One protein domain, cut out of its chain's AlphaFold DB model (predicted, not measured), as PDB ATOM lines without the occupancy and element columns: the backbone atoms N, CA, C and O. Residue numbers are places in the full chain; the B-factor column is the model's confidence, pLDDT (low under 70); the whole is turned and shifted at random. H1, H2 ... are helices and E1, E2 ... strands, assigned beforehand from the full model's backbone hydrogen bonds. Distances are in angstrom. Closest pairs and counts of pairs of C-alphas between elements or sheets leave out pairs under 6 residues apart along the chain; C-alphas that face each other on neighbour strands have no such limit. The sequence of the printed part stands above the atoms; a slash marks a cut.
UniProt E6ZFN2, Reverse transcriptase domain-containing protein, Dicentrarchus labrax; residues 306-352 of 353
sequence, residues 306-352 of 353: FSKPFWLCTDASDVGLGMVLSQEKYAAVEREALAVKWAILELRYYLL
ATOM      1  N   PHE A 306     134.369 139.536 167.369       84.94
ATOM      2  CA  PHE A 306     133.590 140.131 166.259       84.94
ATOM      3  C   PHE A 306     133.469 141.677 166.222       84.94
ATOM      4  O   PHE A 306     133.064 142.208 165.195       84.94
ATOM      5  N   SER A 307     133.821 142.422 167.282       85.12
ATOM      6  CA  SER A 307     133.934 143.894 167.235       85.12
ATOM      7  C   SER A 307     135.282 144.408 166.698       85.12
ATOM      8  O   SER A 307     135.459 145.608 166.491       85.12
ATOM      9  N   LYS A 308     136.245 143.509 166.477       84.56
ATOM     10  CA  LYS A 308     137.610 143.776 166.014       84.56
ATOM     11  C   LYS A 308     137.838 143.166 164.628       84.56
ATOM     12  O   LYS A 308     137.266 142.121 164.315       84.56
ATOM     13  N   PRO A 309     138.725 143.760 163.810       86.00
ATOM     14  CA  PRO A 309     139.069 143.197 162.514       86.00
ATOM     15  C   PRO A 309     139.766 141.839 162.656       86.00
ATOM     16  O   PRO A 309     140.509 141.591 163.608       86.00
ATOM     17  N   PHE A 310     139.560 140.984 161.659       85.31
ATOM     18  CA  PHE A 310     140.264 139.717 161.514       85.31
ATOM     19  C   PHE A 310     141.393 139.831 160.486       85.31
ATOM     20  O   PHE A 310     141.266 140.497 159.459       85.31
ATOM     21  N   TRP A 311     142.491 139.129 160.749       85.06
ATOM     22  CA  TRP A 311     143.646 138.978 159.876       85.06
ATOM     23  C   TRP A 311     143.747 137.521 159.447       85.06
ATOM     24  O   TRP A 311     143.895 136.623 160.281       85.06
ATOM     25  N   LEU A 312     143.662 137.295 158.138       83.75
ATOM     26  CA  LEU A 312     143.823 135.983 157.535       83.75
ATOM     27  C   LEU A 312     145.220 135.863 156.927       83.75
ATOM     28  O   LEU A 312     145.544 136.558 155.964       83.75
ATOM     29  N   CYS A 313     146.015 134.954 157.476       82.56
ATOM     30  CA  CYS A 313     147.288 134.539 156.906       82.56
ATOM     31  C   CYS A 313     147.081 133.205 156.197       82.56
ATOM     32  O   CYS A 313     146.504 132.284 156.775       82.56
ATOM     33  N   THR A 314     147.547 133.091 154.962       81.00
ATOM     34  CA  THR A 314     147.473 131.854 154.181       81.00
ATOM     35  C   THR A 314     148.856 131.452 153.732       81.00
ATOM     36  O   THR A 314     149.672 132.320 153.442       81.00
ATOM     37  N   ASP A 315     149.074 130.152 153.639       80.69
ATOM     38  CA  ASP A 315     150.288 129.557 153.100       80.69
ATOM     39  C   ASP A 315     149.891 128.390 152.190       80.69
ATOM     40  O   ASP A 315     148.823 127.786 152.361       80.69
ATOM     41  N   ALA A 316     150.712 128.090 151.199       76.88
ATOM     42  CA  ALA A 316     150.460 127.019 150.256       76.88
ATOM     43  C   ALA A 316     151.754 126.368 149.794       76.88
ATOM     44  O   ALA A 316     152.818 126.971 149.744       76.88
ATOM     45  N   SER A 317     151.634 125.090 149.472       76.62
ATOM     46  CA  SER A 317     152.713 124.255 148.970       76.62
ATOM     47  C   SER A 317     152.150 123.279 147.945       76.62
ATOM     48  O   SER A 317     150.941 123.026 147.923       76.62
ATOM     49  N   ASP A 318     153.032 122.629 147.186       71.88
ATOM     50  CA  ASP A 318     152.663 121.595 146.206       71.88
ATOM     51  C   ASP A 318     151.830 120.441 146.799       71.88
ATOM     52  O   ASP A 318     151.156 119.707 146.075       71.88
ATOM     53  N   VAL A 319     151.874 120.260 148.122       71.12
ATOM     54  CA  VAL A 319     151.243 119.142 148.836       71.12
ATOM     55  C   VAL A 319     150.079 119.558 149.738       71.12
ATOM     56  O   VAL A 319     149.402 118.687 150.289       71.12
ATOM     57  N   GLY A 320     149.810 120.856 149.914       72.06
ATOM     58  CA  GLY A 320     148.738 121.295 150.805       72.06
ATOM     59  C   GLY A 320     148.618 122.801 151.017       72.06
ATOM     60  O   GLY A 320     149.526 123.570 150.717       72.06
ATOM     61  N   LEU A 321     147.475 123.190 151.584       79.62
ATOM     62  CA  LEU A 321     147.117 124.565 151.933       79.62
ATOM     63  C   LEU A 321     147.071 124.728 153.458       79.62
ATOM     64  O   LEU A 321     146.623 123.830 154.177       79.62
ATOM     65  N   GLY A 322     147.498 125.890 153.940       79.62
ATOM     66  CA  GLY A 322     147.474 126.289 155.340       79.62
ATOM     67  C   GLY A 322     146.830 127.660 155.518       79.62
ATOM     68  O   GLY A 322     146.872 128.515 154.633       79.62
ATOM     69  N   MET A 323     146.216 127.879 156.677       83.50
ATOM     70  CA  MET A 323     145.713 129.195 157.054       83.50
ATOM     71  C   MET A 323     145.708 129.388 158.565       83.50
ATOM     72  O   MET A 323     145.571 128.428 159.325       83.50
ATOM     73  N   VAL A 324     145.809 130.646 158.980       82.69
ATOM     74  CA  VAL A 324     145.659 131.094 160.361       82.69
ATOM     75  C   VAL A 324     144.763 132.327 160.368       82.69
ATOM     76  O   VAL A 324     145.031 133.302 159.664       82.69
ATOM     77  N   LEU A 325     143.707 132.282 161.178       84.69
ATOM     78  CA  LEU A 325     142.860 133.431 161.479       84.69
ATOM     79  C   LEU A 325     143.309 134.040 162.810       84.69
ATOM     80  O   LEU A 325     143.426 133.328 163.805       84.69
ATOM     81  N   SER A 326     143.557 135.346 162.837       84.62
ATOM     82  CA  SER A 326     144.042 136.064 164.022       84.62
ATOM     83  C   SER A 326     143.366 137.428 164.163       84.62
ATOM     84  O   SER A 326     142.789 137.941 163.209       84.62
ATOM     85  N   GLN A 327     143.403 138.023 165.355       78.62
ATOM     86  CA  GLN A 327     142.884 139.381 165.607       78.62
ATOM     87  C   GLN A 327     143.951 140.351 166.114       78.62
ATOM     88  O   GLN A 327     143.681 141.523 166.366       78.62
ATOM     89  N   GLU A 328     145.184 139.866 166.194       75.50
ATOM     90  CA  GLU A 328     146.380 140.674 166.347       75.50
ATOM     91  C   GLU A 328     147.138 140.643 165.025       75.50
ATOM     92  O   GLU A 328     147.121 139.648 164.300       75.50
ATOM     93  N   LYS A 329     147.765 141.764 164.675       54.22
ATOM     94  CA  LYS A 329     148.410 141.920 163.376       54.22
ATOM     95  C   LYS A 329     149.649 141.028 163.311       54.22
ATOM     96  O   LYS A 329     150.691 141.381 163.857       54.22
ATOM     97  N   TYR A 330     149.542 139.904 162.613       54.19
ATOM     98  CA  TYR A 330     150.670 139.027 162.321       54.19
ATOM     99  C   TYR A 330     151.177 139.295 160.900       54.19
ATOM    100  O   TYR A 330     150.395 139.354 159.952       54.19
ATOM    101  N   ALA A 331     152.485 139.499 160.739       42.38
ATOM    102  CA  ALA A 331     153.094 139.639 159.421       42.38
ATOM    103  C   ALA A 331     153.352 138.242 158.845       42.38
ATOM    104  O   ALA A 331     154.211 137.520 159.341       42.38
ATOM    105  N   ALA A 332     152.620 137.862 157.800       47.41
ATOM    106  CA  ALA A 332     152.969 136.726 156.957       47.41
ATOM    107  C   ALA A 332     152.892 137.158 155.491       47.41
ATOM    108  O   ALA A 332     151.948 137.835 155.071       47.41
ATOM    109  N   VAL A 333     153.931 136.806 154.741       47.81
ATOM    110  CA  VAL A 333     154.128 137.150 153.337       47.81
ATOM    111  C   VAL A 333     154.119 135.839 152.578       47.81
ATOM    112  O   VAL A 333     155.113 135.137 152.618       47.81
ATOM    113  N   GLU A 334     152.989 135.502 151.965       45.09
ATOM    114  CA  GLU A 334     152.895 134.887 150.635       45.09
ATOM    115  C   GLU A 334     151.420 134.637 150.297       45.09
ATOM    116  O   GLU A 334     150.583 134.373 151.158       45.09
ATOM    117  N   ARG A 335     151.054 134.882 149.035       50.91
ATOM    118  CA  ARG A 335     149.660 134.904 148.576       50.91
ATOM    119  C   ARG A 335     149.524 134.063 147.322       50.91
ATOM    120  O   ARG A 335     149.633 134.580 146.213       50.91
ATOM    121  N   GLU A 336     149.190 132.796 147.497       59.50
ATOM    122  CA  GLU A 336     148.606 132.016 146.413       59.50
ATOM    123  C   GLU A 336     147.087 132.215 146.400       59.50
ATOM    124  O   GLU A 336     146.393 131.973 147.391       59.50
ATOM    125  N   ALA A 337     146.538 132.670 145.271       64.94
ATOM    126  CA  ALA A 337     145.119 133.020 145.155       64.94
ATOM    127  C   ALA A 337     144.169 131.850 145.492       64.94
ATOM    128  O   ALA A 337     143.058 132.076 145.980       64.94
ATOM    129  N   LEU A 338     144.603 130.603 145.269       59.03
ATOM    130  CA  LEU A 338     143.848 129.400 145.626       59.03
ATOM    131  C   LEU A 338     143.756 129.210 147.146       59.03
ATOM    132  O   LEU A 338     142.666 128.937 147.649       59.03
ATOM    133  N   ALA A 339     144.861 129.413 147.867       69.25
ATOM    134  CA  ALA A 339     144.915 129.347 149.326       69.25
ATOM    135  C   ALA A 339     144.018 130.412 149.956       69.25
ATOM    136  O   ALA A 339     143.223 130.108 150.841       69.25
ATOM    137  N   VAL A 340     144.068 131.635 149.420       71.00
ATOM    138  CA  VAL A 340     143.215 132.754 149.844       71.00
ATOM    139  C   VAL A 340     141.739 132.438 149.608       71.00
ATOM    140  O   VAL A 340     140.928 132.581 150.520       71.00
ATOM    141  N   LYS A 341     141.370 131.964 148.412       76.75
ATOM    142  CA  LYS A 341     139.979 131.602 148.104       76.75
ATOM    143  C   LYS A 341     139.474 130.479 149.009       76.75
ATOM    144  O   LYS A 341     138.372 130.588 149.539       76.75
ATOM    145  N   TRP A 342     140.254 129.411 149.171       80.38
ATOM    146  CA  TRP A 342     139.902 128.293 150.047       80.38
ATOM    147  C   TRP A 342     139.729 128.765 151.492       80.38
ATOM    148  O   TRP A 342     138.684 128.523 152.091       80.38
ATOM    149  N   ALA A 343     140.686 129.530 152.010       77.44
ATOM    150  CA  ALA A 343     140.650 130.030 153.373       77.44
ATOM    151  C   ALA A 343     139.465 130.975 153.636       77.44
ATOM    152  O   ALA A 343     138.795 130.846 154.657       77.44
ATOM    153  N   ILE A 344     139.139 131.871 152.697       80.44
ATOM    154  CA  ILE A 344     137.950 132.737 152.792       80.44
ATOM    155  C   ILE A 344     136.658 131.913 152.795       80.44
ATOM    156  O   ILE A 344     135.722 132.252 153.514       80.44
ATOM    157  N   LEU A 345     136.579 130.841 151.999       80.12
ATOM    158  CA  LEU A 345     135.398 129.976 151.967       80.12
ATOM    159  C   LEU A 345     135.228 129.190 153.272       80.12
ATOM    160  O   LEU A 345     134.112 129.114 153.785       80.12
ATOM    161  N   GLU A 346     136.314 128.644 153.818       80.62
ATOM    162  CA  GLU A 346     136.301 127.895 155.081       80.62
ATOM    163  C   GLU A 346     136.029 128.802 156.293       80.62
ATOM    164  O   GLU A 346     135.305 128.418 157.210       80.62
ATOM    165  N   LEU A 347     136.559 130.030 156.290       82.12
ATOM    166  CA  LEU A 347     136.418 131.003 157.382       82.12
ATOM    167  C   LEU A 347     135.321 132.040 157.133       82.12
ATOM    168  O   LEU A 347     135.236 133.048 157.836       82.12
ATOM    169  N   ARG A 348     134.447 131.781 156.158       83.38
ATOM    170  CA  ARG A 348     133.359 132.675 155.751       83.38
ATOM    171  C   ARG A 348     132.484 133.115 156.926       83.38
ATOM    172  O   ARG A 348     132.034 134.253 156.947       83.38
ATOM    173  N   TYR A 349     132.266 132.224 157.895       82.00
ATOM    174  CA  TYR A 349     131.506 132.503 159.117       82.00
ATOM    175  C   TYR A 349     132.104 133.647 159.953       82.00
ATOM    176  O   TYR A 349     131.359 134.441 160.514       82.00
ATOM    177  N   TYR A 350     133.434 133.761 160.002       80.88
ATOM    178  CA  TYR A 350     134.130 134.794 160.776       80.88
ATOM    179  C   TYR A 350     134.347 136.090 159.995       80.88
ATOM    180  O   TYR A 350     134.468 137.152 160.593       80.88
ATOM    181  N   LEU A 351     134.459 135.987 158.667       81.50
ATOM    182  CA  LEU A 351     134.928 137.069 157.798       81.50
ATOM    183  C   LEU A 351     133.812 137.833 157.076       81.50
ATOM    184  O   LEU A 351     134.097 138.862 156.473       81.50
ATOM    185  N   LEU A 352     132.579 137.316 157.046       75.75
ATOM    186  CA  LEU A 352     131.461 138.016 156.414       75.75
ATOM    187  C   LEU A 352     130.769 138.981 157.374       75.75
ATOM    188  O   LEU A 352     130.180 138.552 158.365       75.75
TER     189      LEU A 352
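AT A GLANCE: This is residues 306 to 352 of the 353 residues of the protein "Reverse transcriptase domain-containing protein" of Dicentrarchus labrax (UniProt E6ZFN2). What is the main picture? A long hairpin of two strands, E1 and E2, has the helix H1 packed on it near both strands, and a wide arc of residues 327 to 336 joins E2 to H1. The short helix H2 follows just beyond the last residue of H1. What is it made of? The printed part has 47 residues with two named strands and two named helices, in the order E1, E2, H1, H2; the sheet has the order E1, E2 and is antiparallel, and the class is mixed, helices and strands. How large is its outline? It is compact, with a radius of gyration of the C-alphas of 10.7 A, and elongated, spanning 36 by 22 by 13 A.

IN THESE COORDINATES: Where do the strands run? E1 is residues 311 to 317, from C-alpha 311 at (143.646, 138.978, 159.876), and is 20.4 A from first to last C-alpha. E2 is residues 320 to 326, also 20.4 A, with C-alpha 326 at (144.042, 136.064, 164.022). Where are the helices? H1 is residues 337 to 346, 14.2 A from first to last C-alpha. H2 is residues 348 to 351, 5.1 A, with C-alpha 351 at (134.928, 137.069, 157.798).

HOW THE PARTS SIT: How do the strands pair? E1 and E2 form a hairpin, antiparallel, with 166 degrees between their directions. N 311 and O 326 are 2.7 A apart and N 322 and O 315 are 2.8 A apart, both within hydrogen-bond range. How near is H1 to the strands? The closest C-alphas of E1 and H1, those of Thr 314 and Ala 339, are 6.0 A apart. The closest C-alphas of E2 and H1, those of Leu 321 and Ala 339, are 5.9 A apart. Where does H2 stand? H1 and H2 are close but not clearly touching, their closest C-alphas, those of Ile 344 and Leu 351, being 7.3 A apart. H2 is apart from E1 and from E2. What do the helix backbones show? In H1 every O i to N i+4 pair is within hydrogen-bond range, and H2 is too short for such a pair.

THE WHOLE: How far does it reach? The two C-alphas farthest apart, those of Ser 307 and Asp 318, are 35.9 A apart. Is there a cut, and how long are the links? The printed part, residues 306 to 352, has no cut. The links from E1 to E2 and from H1 to H2 are tight, and the link from E2 to H1, with 10 residues, is short. Where is the model's confidence low? The pLDDT is under 70 in residues 329 to 339, of which 337 to 339 belong to H1; the mean of the printed part is 74.1.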